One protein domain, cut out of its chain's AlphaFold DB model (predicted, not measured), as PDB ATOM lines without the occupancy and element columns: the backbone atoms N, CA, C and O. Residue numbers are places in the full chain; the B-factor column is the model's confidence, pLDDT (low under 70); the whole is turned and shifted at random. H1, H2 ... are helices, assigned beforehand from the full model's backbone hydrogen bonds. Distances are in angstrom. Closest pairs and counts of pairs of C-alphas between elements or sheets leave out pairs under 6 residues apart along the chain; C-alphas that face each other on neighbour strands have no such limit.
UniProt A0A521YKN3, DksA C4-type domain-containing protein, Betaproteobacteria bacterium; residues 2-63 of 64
ATOM      1  N   ARG A   2      85.001  61.677  22.243       58.44
ATOM      2  CA  ARG A   2      85.907  60.571  21.849       58.44
ATOM      3  C   ARG A   2      87.147  60.978  21.032       58.44
ATOM      4  O   ARG A   2      88.248  60.565  21.362       58.44
ATOM      5  N   ALA A   3      86.988  61.836  20.022       56.31
ATOM      6  CA  ALA A   3      88.092  62.221  19.132       56.31
ATOM      7  C   ALA A   3      89.223  63.017  19.818       56.31
ATOM      8  O   ALA A   3      90.373  62.943  19.389       56.31
ATOM      9  N   ALA A   4      88.908  63.775  20.874       59.41
ATOM     10  CA  ALA A   4      89.908  64.542  21.616       59.41
ATOM     11  C   ALA A   4      90.792  63.618  22.462       59.41
ATOM     12  O   ALA A   4      92.008  63.790  22.487       59.41
ATOM     13  N   LEU A   5      90.189  62.593  23.071       63.00
ATOM     14  CA  LEU A   5      90.928  61.649  23.898       63.00
ATOM     15  C   LEU A   5      91.826  60.732  23.068       63.00
ATOM     16  O   LEU A   5      92.984  60.538  23.415       63.00
ATOM     17  N   SER A   6      91.341  60.255  21.914       64.94
ATOM     18  CA  SER A   6      92.171  59.476  20.986       64.94
ATOM     19  C   SER A   6      93.434  60.236  20.564       64.94
ATOM     20  O   SER A   6      94.501  59.644  20.481       64.94
ATOM     21  N   ARG A   7      93.354  61.558  20.349       63.94
ATOM     22  CA  ARG A   7      94.527  62.380  20.002       63.94
ATOM     23  C   ARG A   7      95.545  62.509  21.136       63.94
ATOM     24  O   ARG A   7      96.733  62.426  20.851       63.94
ATOM     25  N   ALA A   8      95.094  62.707  22.374       64.19
ATOM     26  CA  ALA A   8      95.982  62.764  23.540       64.19
ATOM     27  C   ALA A   8      96.738  61.437  23.711       64.19
ATOM     28  O   ALA A   8      97.960  61.407  23.810       64.19
ATOM     29  N   ILE A   9      95.997  60.338  23.591       62.50
ATOM     30  CA  ILE A   9      96.491  58.968  23.673       62.50
ATOM     31  C   ILE A   9      97.531  58.652  22.564       62.50
ATOM     32  O   ILE A   9      98.559  58.040  22.839       62.50
ATOM     33  N   HIS A  10      97.330  59.121  21.325       63.59
ATOM     34  CA  HIS A  10      98.305  58.952  20.232       63.59
ATOM     35  C   HIS A  10      99.581  59.803  20.375       63.59
ATOM     36  O   HIS A  10     100.576  59.513  19.715       63.59
ATOM     37  N   GLY A  11      99.577  60.851  21.205       61.16
ATOM     38  CA  GLY A  11     100.748  61.705  21.433       61.16
ATOM     39  C   GLY A  11     101.774  61.125  22.414       61.16
ATOM     40  O   GLY A  11     102.910  61.589  22.439       61.16
ATOM     41  N   MET A  12     101.395  60.115  23.206       61.62
ATOM     42  CA  MET A  12     102.203  59.570  24.310       61.62
ATOM     43  C   MET A  12     103.121  58.400  23.901       61.62
ATOM     44  O   MET A  12     103.888  57.900  24.722       61.62
ATOM     45  N   THR A  13     103.089  57.939  22.644       56.44
ATOM     46  CA  THR A  13     103.841  56.749  22.210       56.44
ATOM     47  C   THR A  13     105.275  57.061  21.765       56.44
ATOM     48  O   THR A  13     105.512  57.389  20.603       56.44
ATOM     49  N   SER A  14     106.240  56.869  22.670       50.88
ATOM     50  CA  SER A  14     107.657  56.612  22.357       50.88
ATOM     51  C   SER A  14     108.007  55.177  22.787       50.88
ATOM     52  O   SER A  14     107.755  54.780  23.922       50.88
ATOM     53  N   GLU A  15     108.465  54.395  21.801       53.59
ATOM     54  CA  GLU A  15     109.087  53.049  21.757       53.59
ATOM     55  C   GLU A  15     108.647  51.868  22.659       53.59
ATOM     56  O   GLU A  15     108.863  50.735  22.245       53.59
ATOM     57  N   ASN A  16     107.919  52.044  23.768       52.28
ATOM     58  CA  ASN A  16     107.359  50.938  24.576       52.28
ATOM     59  C   ASN A  16     105.831  51.019  24.812       52.28
ATOM     60  O   ASN A  16     105.246  50.109  25.395       52.28
ATOM     61  N   GLY A  17     105.159  52.074  24.338       52.47
ATOM     62  CA  GLY A  17     103.788  52.444  24.737       52.47
ATOM     63  C   GLY A  17     102.612  51.738  24.045       52.47
ATOM     64  O   GLY A  17     101.484  52.200  24.176       52.47
ATOM     65  N   ALA A  18     102.824  50.659  23.284       54.84
ATOM     66  CA  ALA A  18     101.739  50.039  22.509       54.84
ATOM     67  C   ALA A  18     100.708  49.288  23.377       54.84
ATOM     68  O   ALA A  18      99.524  49.289  23.057       54.84
ATOM     69  N   ARG A  19     101.128  48.669  24.492       56.47
ATOM     70  CA  ARG A  19     100.215  47.885  25.351       56.47
ATOM     71  C   ARG A  19      99.332  48.759  26.237       56.47
ATOM     72  O   ARG A  19      98.135  48.503  26.333       56.47
ATOM     73  N   ASP A  20      99.902  49.800  26.835       58.38
ATOM     74  CA  ASP A  20      99.148  50.767  27.641       58.38
ATOM     75  C   ASP A  20      98.158  51.566  26.779       58.38
ATOM     76  O   ASP A  20      97.047  51.866  27.215       58.38
ATOM     77  N   LEU A  21      98.523  51.821  25.517       61.91
ATOM     78  CA  LEU A  21      97.665  52.423  24.501       61.91
ATOM     79  C   LEU A  21      96.439  51.555  24.177       61.91
ATOM     80  O   LEU A  21      95.314  52.056  24.216       61.91
ATOM     81  N   ASP A  22      96.636  50.270  23.867       64.94
ATOM     82  CA  ASP A  22      95.527  49.355  23.579       64.94
ATOM     83  C   ASP A  22      94.595  49.217  24.788       64.94
ATOM     84  O   ASP A  22      93.385  49.368  24.642       64.94
ATOM     85  N   SER A  23      95.144  49.077  25.998       64.94
ATOM     86  CA  SER A  23      94.337  49.012  27.225       64.94
ATOM     87  C   SER A  23      93.547  50.302  27.489       64.94
ATOM     88  O   SER A  23      92.369  50.240  27.849       64.94
ATOM     89  N   ALA A  24      94.134  51.484  27.266       63.78
ATOM     90  CA  ALA A  24      93.417  52.758  27.377       63.78
ATOM     91  C   ALA A  24      92.289  52.878  26.336       63.78
ATOM     92  O   ALA A  24      91.182  53.323  26.650       63.78
ATOM     93  N   LEU A  25      92.551  52.459  25.094       67.25
ATOM     94  CA  LEU A  25      91.582  52.488  23.997       67.25
ATOM     95  C   LEU A  25      90.459  51.461  24.171       67.25
ATOM     96  O   LEU A  25      89.314  51.764  23.828       67.25
ATOM     97  N   GLU A  26      90.753  50.273  24.698       70.56
ATOM     98  CA  GLU A  26      89.756  49.261  25.055       70.56
ATOM     99  C   GLU A  26      88.851  49.768  26.172       70.56
ATOM    100  O   GLU A  26      87.627  49.720  26.039       70.56
ATOM    101  N   ARG A  27      89.425  50.366  27.224       67.19
ATOM    102  CA  ARG A  27      88.630  50.992  28.285       67.19
ATOM    103  C   ARG A  27      87.745  52.105  27.745       67.19
ATOM    104  O   ARG A  27      86.590  52.161  28.133       67.19
ATOM    105  N   LEU A  28      88.204  52.903  26.779       67.06
ATOM    106  CA  LEU A  28      87.387  53.930  26.110       67.06
ATOM    107  C   LEU A  28      86.149  53.393  25.367       67.06
ATOM    108  O   LEU A  28      85.226  54.145  25.011       67.06
ATOM    109  N   ARG A  29      86.158  52.099  25.040       71.12
ATOM    110  CA  ARG A  29      85.023  51.396  24.431       71.12
ATOM    111  C   ARG A  29      84.076  50.824  25.485       71.12
ATOM    112  O   ARG A  29      82.938  50.531  25.129       71.12
ATOM    113  N   SER A  30      84.513  50.727  26.741       73.81
ATOM    114  CA  SER A  30      83.684  50.314  27.870       73.81
ATOM    115  C   SER A  30      82.674  51.406  28.246       73.81
ATOM    116  O   SER A  30      83.027  52.591  28.227       73.81
ATOM    117  N   PRO A  31      81.428  51.047  28.607       72.25
ATOM    118  CA  PRO A  31      80.458  52.003  29.142       72.25
ATOM    119  C   PRO A  31      80.906  52.634  30.470       72.25
ATOM    120  O   PRO A  31      80.482  53.744  30.770       72.25
ATOM    121  N   ASP A  32      81.798  51.977  31.215       74.19
ATOM    122  CA  ASP A  32      82.292  52.439  32.520       74.19
ATOM    123  C   ASP A  32      83.469  53.427  32.422       74.19
ATOM    124  O   ASP A  32      84.053  53.831  33.432       74.19
ATOM    125  N   TYR A  33      83.867  53.824  31.208       81.25
ATOM    126  CA  TYR A  33      84.943  54.797  31.050       81.25
ATOM    127  C   TYR A  33      84.547  56.167  31.594       81.25
ATOM    128  O   TYR A  33      83.560  56.762  31.164       81.25
ATOM    129  N   GLY A  34      85.383  56.701  32.482       86.50
ATOM    130  CA  GLY A  34      85.105  57.958  33.164       86.50
ATOM    131  C   GLY A  34      84.225  57.801  34.402       86.50
ATOM    132  O   GLY A  34      83.752  58.810  34.909       86.50
ATOM    133  N   VAL A  35      84.042  56.582  34.917       91.62
ATOM    134  CA  VAL A  35      83.403  56.319  36.214       91.62
ATOM    135  C   VAL A  35      84.474  56.034  37.270       91.62
ATOM    136  O   VAL A  35      85.446  55.326  37.022       91.62
ATOM    137  N   CYS A  36      84.323  56.630  38.449       92.56
ATOM    138  CA  CYS A  36      85.234  56.471  39.574       92.56
ATOM    139  C   CYS A  36      85.030  55.108  40.240       92.56
ATOM    140  O   CYS A  36      83.945  54.833  40.744       92.56
ATOM    141  N   GLU A  37      86.092  54.315  40.366       92.06
ATOM    142  CA  GLU A  37      86.042  52.980  40.991       92.06
ATOM    143  C   GLU A  37      85.747  53.010  42.506       92.06
ATOM    144  O   GLU A  37      85.424  51.985  43.095       92.06
ATOM    145  N   VAL A  38      85.845  54.181  43.152       92.88
ATOM    146  CA  VAL A  38      85.643  54.337  44.607       92.88
ATOM    147  C   VAL A  38      84.243  54.829  44.955       92.88
ATOM    148  O   VAL A  38      83.655  54.388  45.936       92.88
ATOM    149  N   CYS A  39      83.735  55.809  44.208       93.75
ATOM    150  CA  CYS A  39      82.476  56.479  44.543       93.75
ATOM    151  C   CYS A  39      81.412  56.366  43.453       93.75
ATOM    152  O   CYS A  39      80.402  57.056  43.561       93.75
ATOM    153  N   GLU A  40      81.686  55.607  42.386       92.75
ATOM    154  CA  GLU A  40      80.777  55.331  41.259       92.75
ATOM    155  C   GLU A  40      80.258  56.587  40.532       92.75
ATOM    156  O   GLU A  40      79.344  56.527  39.717       92.75
ATOM    157  N   GLY A  41      80.851  57.748  40.815       89.56
ATOM    158  CA  GLY A  41      80.533  59.026  40.183       89.56
ATOM    159  C   GLY A  41      81.498  59.359  39.051       89.56
ATOM    160  O   GLY A  41      82.490  58.664  38.847       89.56
ATOM    161  N   ASP A  42      81.260  60.464  38.352       90.81
ATOM    162  CA  ASP A  42      82.072  60.843  37.195       90.81
ATOM    163  C   ASP A  42      83.522  61.220  37.557       90.81
ATOM    164  O   ASP A  42      83.801  62.012  38.468       90.81
ATOM    165  N   VAL A  43      84.468  60.705  36.775       90.50
ATOM    166  CA  VAL A  43      85.834  61.218  36.679       90.50
ATOM    167  C   VAL A  43      85.811  62.414  35.719       90.50
ATOM    168  O   VAL A  43      85.426  62.262  34.558       90.50
ATOM    169  N   PRO A  44      86.223  63.620  36.156       89.56
ATOM    170  CA  PRO A  44      86.145  64.810  35.318       89.56
ATOM    171  C   PRO A  44      86.895  64.652  33.993       89.56
ATOM    172  O   PRO A  44      88.053  64.237  33.975       89.56
ATOM    173  N   PHE A  45      86.282  65.085  32.889       83.12
ATOM    174  CA  PHE A  45      86.883  64.984  31.553       83.12
ATOM    175  C   PHE A  45      88.264  65.651  31.453       83.12
ATOM    176  O   PHE A  45      89.151  65.119  30.800       83.12
ATOM    177  N   VAL A  46      88.471  66.783  32.136       86.31
ATOM    178  CA  VAL A  46      89.776  67.472  32.185       86.31
ATOM    179  C   VAL A  46      90.869  66.565  32.753       86.31
ATOM    180  O   VAL A  46      91.994  66.593  32.276       86.31
ATOM    181  N   ARG A  47      90.526  65.723  33.731       86.12
ATOM    182  CA  ARG A  47      91.453  64.760  34.320       86.12
ATOM    183  C   ARG A  47      91.720  63.587  33.388       86.12
ATOM    184  O   ARG A  47      92.860  63.181  33.284       86.12
ATOM    185  N   LEU A  48      90.705  63.100  32.678       84.94
ATOM    186  CA  LEU A  48      90.879  62.060  31.655       84.94
ATOM    187  C   LEU A  48      91.700  62.558  30.453       84.94
ATOM    188  O   LEU A  48      92.332  61.768  29.761       84.94
ATOM    189  N   LEU A  49      91.664  63.863  30.172       79.31
ATOM    190  CA  LEU A  49      92.464  64.481  29.115       79.31
ATOM    191  C   LEU A  49      93.948  64.576  29.497       79.31
ATOM    192  O   LEU A  49      94.797  64.450  28.619       79.31
ATOM    193  N   ASP A  50      94.228  64.813  30.780       84.31
ATOM    194  CA  ASP A  50      95.575  64.858  31.360       84.31
ATOM    195  C   ASP A  50      96.142  63.443  31.592       84.31
ATOM    196  O   ASP A  50      97.267  63.147  31.202       84.31
ATOM    197  N   ASP A  51      95.314  62.548  32.137       81.38
ATOM    198  CA  ASP A  51      95.605  61.139  32.401       81.38
ATOM    199  C   ASP A  51      94.448  60.234  31.918       81.38
ATOM    200  O   ASP A  51      93.474  59.998  32.647       81.38
ATOM    201  N   PRO A  52      94.542  59.678  30.695       80.62
ATOM    202  CA  PRO A  52      93.532  58.778  30.137       80.62
ATOM    203  C   PRO A  52      93.377  57.450  30.885       80.62
ATOM    204  O   PRO A  52      92.390  56.742  30.657       80.62
ATOM    205  N   LEU A  53      94.335  57.097  31.747       81.56
ATOM    206  CA  LEU A  53      94.306  55.891  32.571       81.56
ATOM    207  C   LEU A  53      93.693  56.144  33.956       81.56
ATOM    208  O   LEU A  53      93.548  55.202  34.737       81.56
ATOM    209  N   ALA A  54      93.288  57.378  34.269       86.31
ATOM    210  CA  ALA A  54      92.700  57.707  35.558       86.31
ATOM    211  C   ALA A  54      91.399  56.922  35.812       86.31
ATOM    212  O   ALA A  54      90.397  57.088  35.117       86.31
ATOM    213  N   CYS A  55      91.401  56.118  36.877       89.31
ATOM    214  CA  CYS A  55      90.256  55.303  37.312       89.31
ATOM    215  C   CYS A  55      89.516  55.888  38.528       89.31
ATOM    216  O   CYS A  55      88.471  55.400  38.951       89.31
ATOM    217  N   VAL A  56      90.085  56.937  39.126       91.38
ATOM    218  CA  VAL A  56      89.628  57.533  40.384       91.38
ATOM    219  C   VAL A  56      89.494  59.043  40.204       91.38
ATOM    220  O   VAL A  56      90.362  59.703  39.617       91.38
ATOM    221  N   CYS A  57      88.398  59.609  40.711       93.06
ATOM    222  CA  CYS A  57      88.160  61.047  40.649       93.06
ATOM    223  C   CYS A  57      89.125  61.816  41.569       93.06
ATOM    224  O   CYS A  57      89.610  61.290  42.572       93.06
ATOM    225  N   GLY A  58      89.373  63.095  41.266       90.56
ATOM    226  CA  GLY A  58      90.316  63.916  42.042       90.56
ATOM    227  C   GLY A  58      89.963  64.019  43.532       90.56
ATOM    228  O   GLY A  58      90.853  64.044  44.372       90.56
ATOM    229  N   ARG A  59      88.665  63.985  43.870       93.00
ATOM    230  CA  ARG A  59      88.197  63.959  45.262       93.00
ATOM    231  C   ARG A  59      88.632  62.688  45.990       93.00
ATOM    232  O   ARG A  59      89.101  62.779  47.112       93.00
ATOM    233  N   CYS A  60      88.453  61.519  45.376       93.88
ATOM    234  CA  CYS A  60      88.815  60.242  45.991       93.88
ATOM    235  C   CYS A  60      90.332  60.026  46.011       93.88
ATOM    236  O   CYS A  60      90.830  59.426  46.955       93.88
ATOM    237  N   GLN A  61      91.067  60.559  45.029       90.06
ATOM    238  CA  GLN A  61      92.530  60.510  45.042       90.06
ATOM    239  C   GLN A  61      93.129  61.369  46.164       90.06
ATOM    240  O   GLN A  61      94.092  60.949  46.791       90.06
ATOM    241  N   ALA A  62      92.565  62.549  46.443       87.44
ATOM    242  CA  ALA A  62      93.068  63.448  47.486       87.44
ATOM    243  C   ALA A  62      92.847  62.932  48.925       87.44
ATOM    244  O   ALA A  62      93.392  63.501  49.866       87.44
ATOM    245  N   THR A  63      92.035  61.885  49.097       74.56
ATOM    246  CA  THR A  63      91.727  61.262  50.396       74.56
ATOM    247  C   THR A  63      92.617  60.045  50.696       74.56
ATOM    248  O   THR A  63      92.455  59.434  51.750       74.56
TER     249      THR A  63
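What this domain is: This is residues 2 to 63 of the 64 residues of the protein "DksA C4-type domain-containing protein" of Betaproteobacteria bacterium (UniProt A0A521YKN3). A helical hairpin, H1 and H2, lies at one end of the model, and the short helix H3 runs beside H1 on another side than H2, the three helices nearly parallel in their lines, with H1 touching both of the others while H2 and H3 stay apart. At the other end is a head of mostly loop, made by the later part of the long link 28 to 44 and by the last residues, among which is the very short helix H4. The printed part has 62 residues with four named helices, in the order H1, H2, H3, H4, and no named strand; the class is all helix, though under half of the residues, 30 of 62, are in named elements. The whole is compact, with a radius of gyration of the C-alphas of 11.9 A, and spans 34 by 23 by 19 A.

Where its parts are: H1 takes residues 2 to 11, from C-alpha 2 at (85.907, 60.571, 21.849), and is 14.9 A long from first to last C-alpha. H2 takes residues 18 to 27 and is 14.4 A long, beginning at C-alpha 18 at (101.739, 50.039, 22.509). H3 takes residues 45 to 50 and is 8.7 A long. H4 takes residues 58 to 61, is 5.1 A long, and ends at C-alpha 61 at (92.530, 60.510, 45.042).

How they stand to each other: H1 and H2 touch and form a helical hairpin; their closest C-alphas, those of Ile 9 and Leu 21, are 6.7 A apart. Their lines stand at a shallow tilt of 14 degrees, and they run opposite ways. H1 also touches H3, where the closest C-alphas, those of Leu 5 and Leu 49, are 6.1 A apart. These two run the same way at a shallow tilt of 11 degrees. H2 and H3 are apart. H3 and H4 are close but not clearly touching, with the closest C-alphas, those of Arg 47 and Gly 58, 7.9 A apart. H4 is apart from H1 and from H2. In H1, H2 and H3 every O i to N i+4 pair is within hydrogen-bond range; H4, with four residues, is too short for such a pair, and its one O i to N i+3 pair is not within range.

The domain as a whole: The two C-alphas farthest apart are those of Glu 15 and Cys 39, at 35.2 A. The printed part has no cut. The link from H2 to H3, residues 28 to 44, is long, with 17 residues; the links from H1 to H2 and from H3 to H4 are short. The mean pLDDT of the printed part is 75.1. It is under 70 in 26 residues, namely residues 2 to 25 and 27 to 28; the mean is 62 in H1 and 63 in H2, against 84 in H3 and 92 in H4.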